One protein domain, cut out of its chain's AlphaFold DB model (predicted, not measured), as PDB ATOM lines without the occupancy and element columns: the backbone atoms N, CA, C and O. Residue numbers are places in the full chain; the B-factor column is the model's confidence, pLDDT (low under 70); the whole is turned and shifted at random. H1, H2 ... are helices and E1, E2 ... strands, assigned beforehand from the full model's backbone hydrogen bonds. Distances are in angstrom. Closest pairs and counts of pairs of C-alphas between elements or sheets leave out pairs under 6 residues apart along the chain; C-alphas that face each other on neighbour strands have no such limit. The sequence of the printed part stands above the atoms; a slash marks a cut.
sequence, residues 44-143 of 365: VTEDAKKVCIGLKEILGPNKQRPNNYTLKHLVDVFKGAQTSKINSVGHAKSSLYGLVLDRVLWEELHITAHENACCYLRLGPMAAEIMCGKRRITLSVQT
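AT A GLANCE: This is residues 44 to 143 of the 365 residues of the protein "DNA helicase" of Bugula neritina (UniProt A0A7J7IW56). A hairpin of two strands, E1 and E2, packs through E2 on helices H1 and H2; H4 packs on H1, and small H3 lies farther out, close to H2. E3 lies far from the mean of the C-alphas, near the first residue of H1, and residues 60 to 66 stick out as a loop. The printed part has 100 residues, with H1, H2, H3, E1, E2, H4 and E3 in that order, class mixed; E1 and E2 form an antiparallel sheet. It is compact, with a radius of gyration of the C-alphas of 14.2 A and spans of 41 by 29 by 28 A.

HOW THE PARTS SIT: H1, residues 45 to 59, touches H4, residues 127 to 131; their closest C-alphas, those of Lys 49 and Met 131, are 5.2 A apart. H1 is near H2, residues 71 to 78. H2 and H3, residues 84 to 89, are close but not clearly touching: their closest C-alphas, Val 77 and Ile 86, are 6.8 A apart, and their lines are about perpendicular at 76 degrees. E1, residues 105 to 111, and E2, residues 117 to 123, form an antiparallel hairpin at 150 degrees; N 108 and O 120 are within hydrogen-bond range at 2.8 A. The closest C-alphas of H1 and E2, Cys 52 and Leu 123, are 6.9 A apart; those of H2 and E2, Leu 71 and Leu 121, 6.4 A. E3, residues 138 to 142, pairs with no named strand. Every O i to N i+4 pair is within hydrogen-bond range in H1, H2 and H4; in H3, 1 of 2.

IN THESE COORDINATES: H1 begins at C-alpha 45 (-28.711, 30.661, -15.826) and is 21.1 A long. E1 measures 19.5 A, E2 19.6 A and E3 12.9 A, ending at C-alpha 142 (-33.727, 42.884, -28.191).

THE WHOLE: The C-alphas farthest apart, Gln 64 and Thr 143, are 46.1 A apart. The printed part has no cut; the links H1 to H2 and H3 to E1 are long. The pLDDT is under 70 at residues 60 to 66, 78 to 82, 85 to 104 and 142 to 143.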
ATOM      1  N   VAL A  44     -29.506  34.156 -17.992       80.75
ATOM      2  CA  VAL A  44     -30.724  33.445 -17.586       80.75
ATOM      3  C   VAL A  44     -30.389  32.102 -16.934       80.75
ATOM      4  O   VAL A  44     -31.232  31.213 -16.859       80.75
ATOM      5  N   THR A  45     -29.162  31.924 -16.434       82.06
ATOM      6  CA  THR A  45     -28.711  30.661 -15.826       82.06
ATOM      7  C   THR A  45     -29.558  30.252 -14.617       82.06
ATOM      8  O   THR A  45     -29.872  29.075 -14.443       82.06
ATOM      9  N   GLU A  46     -29.944  31.196 -13.757       80.38
ATOM     10  CA  GLU A  46     -30.786  30.891 -12.589       80.38
ATOM     11  C   GLU A  46     -32.198  30.471 -12.991       80.38
ATOM     12  O   GLU A  46     -32.769  29.537 -12.424       80.38
ATOM     13  N   ASP A  47     -32.732  31.142 -14.005       75.00
ATOM     14  CA  ASP A  47     -34.028  30.840 -14.589       75.00
ATOM     15  C   ASP A  47     -33.990  29.441 -15.237       75.00
ATOM     16  O   ASP A  47     -34.867  28.604 -15.015       75.00
ATOM     17  N   ALA A  48     -32.888  29.122 -15.922       77.38
ATOM     18  CA  ALA A  48     -32.610  27.802 -16.473       77.38
ATOM     19  C   ALA A  48     -32.669  26.682 -15.434       77.38
ATOM     20  O   ALA A  48     -33.336  25.660 -15.633       77.38
ATOM     21  N   LYS A  49     -31.996  26.889 -14.299       79.50
ATOM     22  CA  LYS A  49     -31.963  25.931 -13.188       79.50
ATOM     23  C   LYS A  49     -33.353  25.674 -12.624       79.50
ATOM     24  O   LYS A  49     -33.741  24.520 -12.468       79.50
ATOM     25  N   LYS A  50     -34.111  26.733 -12.341       75.88
ATOM     26  CA  LYS A  50     -35.456  26.640 -11.758       75.88
ATOM     27  C   LYS A  50     -36.428  25.891 -12.678       75.88
ATOM     28  O   LYS A  50     -37.193  25.067 -12.188       75.88
ATOM     29  N   VAL A  51     -36.355  26.087 -13.997       77.00
ATOM     30  CA  VAL A  51     -37.169  25.312 -14.955       77.00
ATOM     31  C   VAL A  51     -36.762  23.839 -14.989       77.00
ATOM     32  O   VAL A  51     -37.638  22.978 -15.002       77.00
ATOM     33  N   CYS A  52     -35.462  23.523 -14.956       78.25
ATOM     34  CA  CYS A  52     -34.999  22.131 -14.892       78.25
ATOM     35  C   CYS A  52     -35.477  21.428 -13.613       78.25
ATOM     36  O   CYS A  52     -35.937  20.289 -13.669       78.25
ATOM     37  N   ILE A  53     -35.395  22.116 -12.470       76.69
ATOM     38  CA  ILE A  53     -35.867  21.609 -11.176       76.69
ATOM     39  C   ILE A  53     -37.384  21.400 -11.217       76.69
ATOM     40  O   ILE A  53     -37.845  20.301 -10.924       76.69
ATOM     41  N   GLY A  54     -38.147  22.397 -11.673       73.62
ATOM     42  CA  GLY A  54     -39.601  22.290 -11.793       73.62
ATOM     43  C   GLY A  54     -40.028  21.158 -12.728       73.62
ATOM     44  O   GLY A  54     -40.918  20.384 -12.395       73.62
ATOM     45  N   LEU A  55     -39.348  20.979 -13.866       76.50
ATOM     46  CA  LEU A  55     -39.627  19.855 -14.760       76.50
ATOM     47  C   LEU A  55     -39.314  18.505 -14.096       76.50
ATOM     48  O   LEU A  55     -40.079  17.558 -14.259       76.50
ATOM     49  N   LYS A  56     -38.225  18.406 -13.324       77.81
ATOM     50  CA  LYS A  56     -37.882  17.194 -12.565       77.81
ATOM     51  C   LYS A  56     -38.954  16.845 -11.526       77.81
ATOM     52  O   LYS A  56     -39.299  15.674 -11.389       77.81
ATOM     53  N   GLU A  57     -39.486  17.841 -10.822       74.00
ATOM     54  CA  GLU A  57     -40.567  17.671  -9.841       74.00
ATOM     55  C   GLU A  57     -41.875  17.226 -10.506       74.00
ATOM     56  O   GLU A  57     -42.507  16.272 -10.059       74.00
ATOM     57  N   ILE A  58     -42.240  17.875 -11.614       71.00
ATOM     58  CA  ILE A  58     -43.457  17.602 -12.388       71.00
ATOM     59  C   ILE A  58     -43.432  16.190 -13.008       71.00
ATOM     60  O   ILE A  58     -44.447  15.483 -13.012       71.00
ATOM     61  N   LEU A  59     -42.276  15.764 -13.530       73.62
ATOM     62  CA  LEU A  59     -42.095  14.421 -14.089       73.62
ATOM     63  C   LEU A  59     -42.093  13.339 -12.995       73.62
ATOM     64  O   LEU A  59     -42.574  12.235 -13.244       73.62
ATOM     65  N   GLY A  60     -41.626  13.667 -11.785       66.06
ATOM     66  CA  GLY A  60     -41.613  12.782 -10.619       66.06
ATOM     67  C   GLY A  60     -40.746  11.516 -10.787       66.06
ATOM     68  O   GLY A  60     -40.261  11.201 -11.872       66.06
ATOM     69  N   PRO A  61     -40.531  10.736  -9.711       59.34
ATOM     70  CA  PRO A  61     -39.802   9.459  -9.768       59.34
ATOM     71  C   PRO A  61     -40.664   8.291 -10.285       59.34
ATOM     72  O   PRO A  61     -40.193   7.156 -10.387       59.34
ATOM     73  N   ASN A  62     -41.948   8.537 -10.549       53.84
ATOM     74  CA  ASN A  62     -42.951   7.490 -10.656       53.84
ATOM     75  C   ASN A  62     -42.958   6.863 -12.058       53.84
ATOM     76  O   ASN A  62     -43.650   7.312 -12.966       53.84
ATOM     77  N   LYS A  63     -42.205   5.771 -12.227       52.47
ATOM     78  CA  LYS A  63     -42.101   5.007 -13.488       52.47
ATOM     79  C   LYS A  63     -43.414   4.349 -13.944       52.47
ATOM     80  O   LYS A  63     -43.504   3.899 -15.079       52.47
ATOM     81  N   GLN A  64     -44.411   4.269 -13.063       48.59
ATOM     82  CA  GLN A  64     -45.683   3.564 -13.280       48.59
ATOM     83  C   GLN A  64     -46.681   4.360 -14.143       48.59
ATOM     84  O   GLN A  64     -47.521   3.772 -14.819       48.59
ATOM     85  N   ARG A  65     -46.594   5.698 -14.146       55.91
ATOM     86  CA  ARG A  65     -47.355   6.573 -15.050       55.91
ATOM     87  C   ARG A  65     -46.416   7.660 -15.566       55.91
ATOM     88  O   ARG A  65     -46.103   8.567 -14.798       55.91
ATOM     89  N   PRO A  66     -45.951   7.594 -16.825       61.19
ATOM     90  CA  PRO A  66     -45.158   8.674 -17.386       61.19
ATOM     91  C   PRO A  66     -46.043   9.917 -17.470       61.19
ATOM     92  O   PRO A  66     -46.955  10.008 -18.294       61.19
ATOM     93  N   ASN A  67     -45.805  10.865 -16.568       71.06
ATOM     94  CA  ASN A  67     -46.460  12.159 -16.601       71.06
ATOM     95  C   ASN A  67     -45.955  12.919 -17.838       71.06
ATOM     96  O   ASN A  67     -44.849  13.457 -17.869       71.06
ATOM     97  N   ASN A  68     -46.753  12.897 -18.903       79.31
ATOM     98  CA  ASN A  68     -46.392  13.448 -20.201       79.31
ATOM     99  C   ASN A  68     -46.923  14.874 -20.352       79.31
ATOM    100  O   ASN A  68     -48.132  15.092 -20.443       79.31
ATOM    101  N   TYR A  69     -46.008  15.842 -20.432       81.38
ATOM    102  CA  TYR A  69     -46.344  17.257 -20.573       81.38
ATOM    103  C   TYR A  69     -45.722  17.854 -21.828       81.38
ATOM    104  O   TYR A  69     -44.556  17.618 -22.144       81.38
ATOM    105  N   THR A  70     -46.527  18.620 -22.561       85.44
ATOM    106  CA  THR A  70     -46.097  19.323 -23.773       85.44
ATOM    107  C   THR A  70     -45.453  20.661 -23.419       85.44
ATOM    108  O   THR A  70     -45.691  21.211 -22.339       85.44
ATOM    109  N   LEU A  71     -44.703  21.237 -24.362       83.19
ATOM    110  CA  LEU A  71     -44.144  22.583 -24.214       83.19
ATOM    111  C   LEU A  71     -45.206  23.620 -23.852       83.19
ATOM    112  O   LEU A  71     -45.008  24.412 -22.934       83.19
ATOM    113  N   LYS A  72     -46.363  23.572 -24.518       83.44
ATOM    114  CA  LYS A  72     -47.480  24.474 -24.226       83.44
ATOM    115  C   LYS A  72     -47.924  24.373 -22.765       83.44
ATOM    116  O   LYS A  72     -48.085  25.400 -22.117       83.44
ATOM    117  N   HIS A  73     -48.080  23.154 -22.243       80.56
ATOM    118  CA  HIS A  73     -48.503  22.956 -20.858       80.56
ATOM    119  C   HIS A  73     -47.507  23.565 -19.866       80.56
ATOM    120  O   HIS A  73     -47.918  24.282 -18.960       80.56
ATOM    121  N   LEU A  74     -46.205  23.339 -20.068       76.56
ATOM    122  CA  LEU A  74     -45.183  23.935 -19.207       76.56
ATOM    123  C   LEU A  74     -45.181  25.461 -19.297       76.56
ATOM    124  O   LEU A  74     -45.122  26.124 -18.269       76.56
ATOM    125  N   VAL A  75     -45.300  26.031 -20.499       77.75
ATOM    126  CA  VAL A  75     -45.398  27.488 -20.676       77.75
ATOM    127  C   VAL A  75     -46.604  28.057 -19.922       77.75
ATOM    128  O   VAL A  75     -46.485  29.109 -19.298       77.75
ATOM    129  N   ASP A  76     -47.748  27.373 -19.947       76.69
ATOM    130  CA  ASP A  76     -48.955  27.798 -19.234       76.69
ATOM    131  C   ASP A  76     -48.769  27.724 -17.705       76.69
ATOM    132  O   ASP A  76     -49.122  28.673 -17.002       76.69
ATOM    133  N   VAL A  77     -48.129  26.666 -17.190       72.69
ATOM    134  CA  VAL A  77     -47.744  26.548 -15.768       72.69
ATOM    135  C   VAL A  77     -46.790  27.675 -15.367       72.69
ATOM    136  O   VAL A  77     -47.004  28.324 -14.341       72.69
ATOM    137  N   PHE A  78     -45.786  27.967 -16.198       68.75
ATOM    138  CA  PHE A  78     -44.792  29.001 -15.908       68.75
ATOM    139  C   PHE A  78     -45.333  30.435 -15.999       68.75
ATOM    140  O   PHE A  78     -44.817  31.359 -15.369       68.75
ATOM    141  N   LYS A  79     -46.401  30.642 -16.777       67.25
ATOM    142  CA  LYS A  79     -47.160  31.902 -16.807       67.25
ATOM    143  C   LYS A  79     -48.133  32.038 -15.633       67.25
ATOM    144  O   LYS A  79     -48.702  33.113 -15.456       67.25
ATOM    145  N   GLY A  80     -48.350  30.976 -14.855       65.25
ATOM    146  CA  GLY A  80     -49.362  30.935 -13.799       65.25
ATOM    147  C   GLY A  80     -50.796  30.871 -14.333       65.25
ATOM    148  O   GLY A  80     -51.714  31.365 -13.677       65.25
ATOM    149  N   ALA A  81     -51.003  30.303 -15.524       69.94
ATOM    150  CA  ALA A  81     -52.331  30.139 -16.097       69.94
ATOM    151  C   ALA A  81     -53.144  29.105 -15.301       69.94
ATOM    152  O   ALA A  81     -52.688  27.996 -15.039       69.94
ATOM    153  N   GLN A  82     -54.388  29.445 -14.965       67.25
ATOM    154  CA  GLN A  82     -55.282  28.602 -14.164       67.25
ATOM    155  C   GLN A  82     -56.155  27.716 -15.064       67.25
ATOM    156  O   GLN A  82     -57.373  27.872 -15.138       67.25
ATOM    157  N   THR A  83     -55.529  26.815 -15.824       74.56
ATOM    158  CA  THR A  83     -56.273  25.883 -16.692       74.56
ATOM    159  C   THR A  83     -56.801  24.705 -15.869       74.56
ATOM    160  O   THR A  83     -56.118  24.246 -14.960       74.56
ATOM    161  N   SER A  84     -57.962  24.134 -16.222       71.06
ATOM    162  CA  SER A  84     -58.542  22.966 -15.524       71.06
ATOM    163  C   SER A  84     -57.536  21.818 -15.309       71.06
ATOM    164  O   SER A  84     -57.447  21.295 -14.202       71.06
ATOM    165  N   LYS A  85     -56.697  21.508 -16.316       68.44
ATOM    166  CA  LYS A  85     -55.612  20.510 -16.207       68.44
ATOM    167  C   LYS A  85     -54.479  20.902 -15.251       68.44
ATOM    168  O   LYS A  85     -53.839  20.028 -14.689       68.44
ATOM    169  N   ILE A  86     -54.187  22.191 -15.098       69.31
ATOM    170  CA  ILE A  86     -53.143  22.685 -14.183       69.31
ATOM    171  C   ILE A  86     -53.658  22.598 -12.743       69.31
ATOM    172  O   ILE A  86     -52.962  22.099 -11.860       69.31
ATOM    173  N   ASN A  87     -54.923  22.972 -12.539       67.50
ATOM    174  CA  ASN A  87     -55.583  22.941 -11.236       67.50
ATOM    175  C   ASN A  87     -55.801  21.507 -10.741       67.50
ATOM    176  O   ASN A  87     -55.614  21.243  -9.559       67.50
ATOM    177  N   SER A  88     -56.138  20.570 -11.635       61.34
ATOM    178  CA  SER A  88     -56.320  19.158 -11.275       61.34
ATOM    179  C   SER A  88     -55.026  18.467 -10.841       61.34
ATOM    180  O   SER A  88     -55.083  17.495 -10.098       61.34
ATOM    181  N   VAL A  89     -53.870  18.939 -11.320       62.28
ATOM    182  CA  VAL A  89     -52.552  18.363 -10.994       62.28
ATOM    183  C   VAL A  89     -51.843  19.165  -9.884       62.28
ATOM    184  O   VAL A  89     -50.834  18.725  -9.343       62.28
ATOM    185  N   GLY A  90     -52.394  20.316  -9.477       56.94
ATOM    186  CA  GLY A  90     -51.873  21.113  -8.362       56.94
ATOM    187  C   GLY A  90     -50.591  21.889  -8.682       56.94
ATOM    188  O   GLY A  90     -49.860  22.271  -7.770       56.94
ATOM    189  N   HIS A  91     -50.294  22.142  -9.959       58.16
ATOM    190  CA  HIS A  91     -49.117  22.912 -10.365       58.16
ATOM    191  C   HIS A  91     -49.376  24.417 -10.206       58.16
ATOM    192  O   HIS A  91     -49.719  25.112 -11.159       58.16
ATOM    193  N   ALA A  92     -49.242  24.937  -8.985       44.84
ATOM    194  CA  ALA A  92     -49.403  26.361  -8.707       44.84
ATOM    195  C   ALA A  92     -48.053  27.097  -8.720       44.84
ATOM    196  O   ALA A  92     -47.168  26.788  -7.931       44.84
ATOM    197  N   LYS A  93     -47.958  28.124  -9.579       50.91
ATOM    198  CA  LYS A  93     -46.923  29.176  -9.613       50.91
ATOM    199  C   LYS A  93     -45.472  28.678  -9.570       50.91
ATOM    200  O   LYS A  93     -44.838  28.645  -8.523       50.91
ATOM    201  N   SER A  94     -44.887  28.506 -10.747       47.38
ATOM    202  CA  SER A  94     -43.452  28.725 -10.926       47.38
ATOM    203  C   SER A  94     -43.303  29.825 -11.966       47.38
ATOM    204  O   SER A  94     -44.019  29.811 -12.955       47.38
ATOM    205  N   SER A  95     -42.468  30.834 -11.729       39.59
ATOM    206  CA  SER A  95     -42.106  31.776 -12.798       39.59
ATOM    207  C   SER A  95     -41.273  31.007 -13.835       39.59
ATOM    208  O   SER A  95     -40.729  29.965 -13.474       39.59
ATOM    209  N   LEU A  96     -41.105  31.538 -15.054       49.69
ATOM    210  CA  LEU A  96     -39.882  31.477 -15.894       49.69
ATOM    211  C   LEU A  96     -40.076  31.061 -17.360       49.69
ATOM    212  O   LEU A  96     -40.862  30.192 -17.717       49.69
ATOM    213  N   TYR A  97     -39.308  31.709 -18.233       42.44
ATOM    214  CA  TYR A  97     -39.471  31.694 -19.687       42.44
ATOM    215  C   TYR A  97     -38.161  31.270 -20.382       42.44
ATOM    216  O   TYR A  97     -37.104  31.785 -20.034       42.44
ATOM    217  N   GLY A  98     -38.252  30.417 -21.418       50.44
ATOM    218  CA  GLY A  98     -37.332  30.424 -22.577       50.44
ATOM    219  C   GLY A  98     -36.107  29.487 -22.608       50.44
ATOM    220  O   GLY A  98     -35.011  29.982 -22.815       50.44
ATOM    221  N   LEU A  99     -36.249  28.156 -22.478       54.62
ATOM    222  CA  LEU A  99     -35.084  27.234 -22.380       54.62
ATOM    223  C   LEU A  99     -35.068  26.046 -23.351       54.62
ATOM    224  O   LEU A  99     -34.310  25.097 -23.167       54.62
ATOM    225  N   VAL A 100     -35.911  26.054 -24.379       52.91
ATOM    226  CA  VAL A 100     -36.010  24.896 -25.287       52.91
ATOM    227  C   VAL A 100     -34.832  24.836 -26.271       52.91
ATOM    228  O   VAL A 100     -34.473  23.759 -26.731       52.91
ATOM    229  N   LEU A 101     -34.184  25.968 -26.557       49.78
ATOM    230  CA  LEU A 101     -33.267  26.087 -27.697       49.78
ATOM    231  C   LEU A 101     -31.839  25.611 -27.416       49.78
ATOM    232  O   LEU A 101     -31.204  25.036 -28.296       49.78
ATOM    233  N   ASP A 102     -31.372  25.709 -26.170       58.19
ATOM    234  CA  ASP A 102     -29.991  25.355 -25.802       58.19
ATOM    235  C   ASP A 102     -29.806  23.871 -25.436       58.19
ATOM    236  O   ASP A 102     -28.920  23.513 -24.661       58.19
ATOM    237  N   ARG A 103     -30.667  22.976 -25.950       60.44
ATOM    238  CA  ARG A 103     -30.685  21.528 -25.622       60.44
ATOM    239  C   ARG A 103     -30.769  21.218 -24.120       60.44
ATOM    240  O   ARG A 103     -30.456  20.110 -23.676       60.44
ATOM    241  N   VAL A 104     -31.207  22.196 -23.333       66.19
ATOM    242  CA  VAL A 104     -31.514  22.053 -21.904       66.19
ATOM    243  C   VAL A 104     -32.695  21.108 -21.728       66.19
ATOM    244  O   VAL A 104     -32.725  20.288 -20.813       66.19
ATOM    245  N   LEU A 105     -33.651  21.203 -22.648       75.62
ATOM    246  CA  LEU A 105     -34.827  20.357 -22.733       75.62
ATOM    247  C   LEU A 105     -34.749  19.498 -23.997       75.62
ATOM    248  O   LEU A 105     -34.155  19.895 -24.999       75.62
ATOM    249  N   TRP A 106     -35.339  18.310 -23.932       79.44
ATOM    250  CA  TRP A 106     -35.423  17.364 -25.041       79.44
ATOM    251  C   TRP A 106     -36.884  17.054 -25.355       79.44
ATOM    252  O   TRP A 106     -37.691  16.904 -24.437       79.44
ATOM    253  N   GLU A 107     -37.218  16.940 -26.638       83.31
ATOM    254  CA  GLU A 107     -38.554  16.560 -27.096       83.31
ATOM    255  C   GLU A 107     -38.594  15.081 -27.488       83.31
ATOM    256  O   GLU A 107     -37.864  14.622 -28.367       83.31
ATOM    257  N   GLU A 108     -39.468  14.329 -26.827       84.44
ATOM    258  CA  GLU A 108     -39.769  12.936 -27.132       84.44
ATOM    259  C   GLU A 108     -41.069  12.859 -27.938       84.44
ATOM    260  O   GLU A 108     -42.125  13.320 -27.492       84.44
ATOM    261  N   LEU A 109     -40.985  12.295 -29.144       86.00
ATOM    262  CA  LEU A 109     -42.118  12.151 -30.051       86.00
ATOM    263  C   LEU A 109     -42.956  10.930 -29.665       86.00
ATOM    264  O   LEU A 109     -42.451   9.813 -29.616       86.00
ATOM    265  N   HIS A 110     -44.253  11.133 -29.475       85.44
ATOM    266  CA  HIS A 110     -45.234  10.077 -29.270       85.44
ATOM    267  C   HIS A 110     -46.326  10.156 -30.330       85.44
ATOM    268  O   HIS A 110     -46.933  11.206 -30.537       85.44
ATOM    269  N   ILE A 111     -46.609   9.024 -30.970       86.81
ATOM    270  CA  ILE A 111     -47.724   8.889 -31.905       86.81
ATOM    271  C   ILE A 111     -48.931   8.393 -31.112       86.81
ATOM    272  O   ILE A 111     -48.881   7.354 -30.454       86.81
ATOM    273  N   THR A 112     -50.001   9.180 -31.119       86.00
ATOM    274  CA  THR A 112     -51.265   8.823 -30.463       86.00
ATOM    275  C   THR A 112     -52.040   7.786 -31.281       86.00
ATOM    276  O   THR A 112     -51.768   7.584 -32.460       86.00
ATOM    277  N   ALA A 113     -53.059   7.164 -30.679       86.44
ATOM    278  CA  ALA A 113     -53.933   6.204 -31.366       86.44
ATOM    279  C   ALA A 113     -54.664   6.791 -32.594       86.44
ATOM    280  O   ALA A 113     -55.102   6.046 -33.461       86.44
ATOM    281  N   HIS A 114     -54.775   8.120 -32.675       91.06
ATOM    282  CA  HIS A 114     -55.346   8.844 -33.814       91.06
ATOM    283  C   HIS A 114     -54.278   9.322 -34.813       91.06
ATOM    284  O   HIS A 114     -54.517  10.287 -35.529       91.06
ATOM    285  N   GLU A 115     -53.079   8.733 -34.793       85.31
ATOM    286  CA  GLU A 115     -51.937   9.080 -35.657       85.31
ATOM    287  C   GLU A 115     -51.415  10.518 -35.501       85.31
ATOM    288  O   GLU A 115     -50.535  10.963 -36.237       85.31
ATOM    289  N   ASN A 116     -51.876  11.250 -34.482       87.94
ATOM    290  CA  ASN A 116     -51.335  12.570 -34.184       87.94
ATOM    291  C   ASN A 116     -49.987  12.434 -33.480       87.94
ATOM    292  O   ASN A 116     -49.882  11.759 -32.450       87.94
ATOM    293  N   ALA A 117     -48.987  13.134 -34.008       87.56
ATOM    294  CA  ALA A 117     -47.679  13.288 -33.396       87.56
ATOM    295  C   ALA A 117     -47.732  14.341 -32.278       87.56
ATOM    296  O   ALA A 117     -48.073  15.501 -32.508       87.56
ATOM    297  N   CYS A 118     -47.399  13.938 -31.057       86.56
ATOM    298  CA  CYS A 118     -47.302  14.805 -29.888       86.56
ATOM    299  C   CYS A 118     -45.872  14.783 -29.349       86.56
ATOM    300  O   CYS A 118     -45.313  13.714 -29.126       86.56
ATOM    301  N   CYS A 119     -45.298  15.961 -29.102       87.38
ATOM    302  CA  CYS A 119     -43.985  16.091 -28.477       87.38
ATOM    303  C   CYS A 119     -44.135  16.346 -26.974       87.38
ATOM    304  O   CYS A 119     -44.792  17.309 -26.557       87.38
ATOM    305  N   TYR A 120     -43.505  15.500 -26.163       87.25
ATOM    306  CA  TYR A 120     -43.434  15.654 -24.714       87.25
ATOM    307  C   TYR A 120     -42.030  16.053 -24.283       87.25
ATOM    308  O   TYR A 120     -41.041  15.601 -24.854       87.25
ATOM    309  N   LEU A 121     -41.940  16.901 -23.263       84.38
ATOM    310  CA  LEU A 121     -40.658  17.404 -22.791       84.38
ATOM    311  C   LEU A 121     -40.022  16.489 -21.749       84.38
ATOM    312  O   LEU A 121     -40.682  15.952 -20.851       84.38
ATOM    313  N   ARG A 122     -38.703  16.369 -21.863       85.44
ATOM    314  CA  ARG A 122     -37.788  15.695 -20.944       85.44
ATOM    315  C   ARG A 122     -36.616  16.613 -20.624       85.44
ATOM    316  O   ARG A 122     -36.367  17.599 -21.319       85.44
ATOM    317  N   LEU A 123     -35.872  16.261 -19.581       83.25
ATOM    318  CA  LEU A 123     -34.577  16.882 -19.320       83.25
ATOM    319  C   LEU A 123     -33.590  16.443 -20.407       83.25
ATOM    320  O   LEU A 123     -33.425  15.249 -20.652       83.25
ATOM    321  N   GLY A 124     -32.964  17.414 -21.067       80.88
ATOM    322  CA  GLY A 124     -31.908  17.162 -22.037       80.88
ATOM    323  C   GLY A 124     -30.577  16.815 -21.361       80.88
ATOM    324  O   GLY A 124     -30.424  16.988 -20.147       80.88
ATOM    325  N   PRO A 125     -29.571  16.373 -22.135       80.94
ATOM    326  CA  PRO A 125     -28.263  15.983 -21.602       80.94
ATOM    327  C   PRO A 125     -27.545  17.134 -20.880       80.94
ATOM    328  O   PRO A 125     -26.814  16.906 -19.921       80.94
ATOM    329  N   MET A 126     -27.804  18.384 -21.280       79.62
ATOM    330  CA  MET A 126     -27.190  19.570 -20.673       79.62
ATOM    331  C   MET A 126     -27.855  20.020 -19.365       79.62
ATOM    332  O   MET A 126     -27.278  20.825 -18.632       79.62
ATOM    333  N   ALA A 127     -29.040  19.498 -19.027       81.69
ATOM    334  CA  ALA A 127     -29.773  19.915 -17.832       81.69
ATOM    335  C   ALA A 127     -28.972  19.673 -16.542       81.69
ATOM    336  O   ALA A 127     -28.985  20.507 -15.637       81.69
ATOM    337  N   ALA A 128     -28.238  18.557 -16.462       82.94
ATOM    338  CA  ALA A 128     -27.423  18.218 -15.296       82.94
ATOM    339  C   ALA A 128     -26.280  19.223 -15.072       82.94
ATOM    340  O   ALA A 128     -26.068  19.675 -13.947       82.94
ATOM    341  N   GLU A 129     -25.584  19.630 -16.136       84.56
ATOM    342  CA  GLU A 129     -24.498  20.616 -16.059       84.56
ATOM    343  C   GLU A 129     -24.997  21.986 -15.592       84.56
ATOM    344  O   GLU A 129     -24.342  22.643 -14.779       84.56
ATOM    345  N   ILE A 130     -26.174  22.399 -16.067       84.44
ATOM    346  CA  ILE A 130     -26.807  23.666 -15.687       84.44
ATOM    347  C   ILE A 130     -27.241  23.618 -14.223       84.44
ATOM    348  O   ILE A 130     -26.916  24.532 -13.467       84.44
ATOM    349  N   MET A 131     -27.904  22.540 -13.786       80.94
ATOM    350  CA  MET A 131     -28.322  22.360 -12.389       80.94
ATOM    351  C   MET A 131     -27.128  22.357 -11.425       80.94
ATOM    352  O   MET A 131     -27.179  23.028 -10.396       80.94
ATOM    353  N   CYS A 132     -26.026  21.690 -11.783       82.25
ATOM    354  CA  CYS A 132     -24.784  21.688 -11.002       82.25
ATOM    355  C   CYS A 132     -23.984  23.001 -11.096       82.25
ATOM    356  O   CYS A 132     -22.949  23.124 -10.447       82.25
ATOM    357  N   GLY A 133     -24.423  23.974 -11.901       81.19
ATOM    358  CA  GLY A 133     -23.749  25.265 -12.065       81.19
ATOM    359  C   GLY A 133     -22.455  25.221 -12.881       81.19
ATOM    360  O   GLY A 133     -21.709  26.194 -12.861       81.19
ATOM    361  N   LYS A 134     -22.193  24.131 -13.612       83.44
ATOM    362  CA  LYS A 134     -21.007  23.975 -14.475       83.44
ATOM    363  C   LYS A 134     -21.130  24.731 -15.801       83.44
ATOM    364  O   LYS A 134     -20.131  24.927 -16.484       83.44
ATOM    365  N   ARG A 135     -22.346  25.152 -16.167       80.62
ATOM    366  CA  ARG A 135     -22.651  25.850 -17.420       80.62
ATOM    367  C   ARG A 135     -23.550  27.058 -17.157       80.62
ATOM    368  O   ARG A 135     -24.473  26.979 -16.346       80.62
ATOM    369  N   ARG A 136     -23.262  28.164 -17.846       82.19
ATOM    370  CA  ARG A 136     -24.059  29.401 -17.839       82.19
ATOM    371  C   ARG A 136     -24.835  29.519 -19.149       82.19
ATOM    372  O   ARG A 136     -24.340  29.065 -20.177       82.19
ATOM    373  N   ILE A 137     -26.028  30.103 -19.094       80.19
ATOM    374  CA  ILE A 137     -26.895  30.333 -20.254       80.19
ATOM    375  C   ILE A 137     -27.172  31.822 -20.372       80.19
ATOM    376  O   ILE A 137     -27.679  32.445 -19.438       80.19
ATOM    377  N   THR A 138     -26.867  32.375 -21.539       81.88
ATOM    378  CA  THR A 138     -27.159  33.758 -21.897       81.88
ATOM    379  C   THR A 138     -28.147  33.782 -23.056       81.88
ATOM    380  O   THR A 138     -28.037  33.008 -24.000       81.88
ATOM    381  N   LEU A 139     -29.129  34.678 -22.985       77.69
ATOM    382  CA  LEU A 139     -30.057  34.946 -24.079       77.69
ATOM    383  C   LEU A 139     -29.886  36.386 -24.538       77.69
ATOM    384  O   LEU A 139     -29.928  37.319 -23.734       77.69
ATOM    385  N   SER A 140     -29.738  36.579 -25.843       75.38
ATOM    386  CA  SER A 140     -29.715  37.909 -26.442       75.38
ATOM    387  C   SER A 140     -31.145  38.434 -26.555       75.38
ATOM    388  O   SER A 140     -31.963  37.925 -27.323       75.38
ATOM    389  N   VAL A 141     -31.464  39.463 -25.773       76.69
ATOM    390  CA  VAL A 141     -32.783  40.098 -25.772       76.69
ATOM    391  C   VAL A 141     -32.694  41.412 -26.537       76.69
ATOM    392  O   VAL A 141     -31.828  42.248 -26.270       76.69
ATOM    393  N   GLN A 142     -33.601  41.606 -27.497       69.00
ATOM    394  CA  GLN A 142     -33.727  42.884 -28.191       69.00
ATOM    395  C   GLN A 142     -34.194  43.939 -27.193       69.00
ATOM    396  O   GLN A 142     -35.241  43.784 -26.557       69.00
ATOM    397  N   THR A 143     -33.438  45.026 -27.062       67.50
ATOM    398  CA  THR A 143     -33.946  46.181 -26.328       67.50
ATOM    399  C   THR A 143     -35.127  46.735 -27.111       67.50
ATOM    400  O   THR A 143     -35.022  47.046 -28.299       67.50
TER     401      THR A 143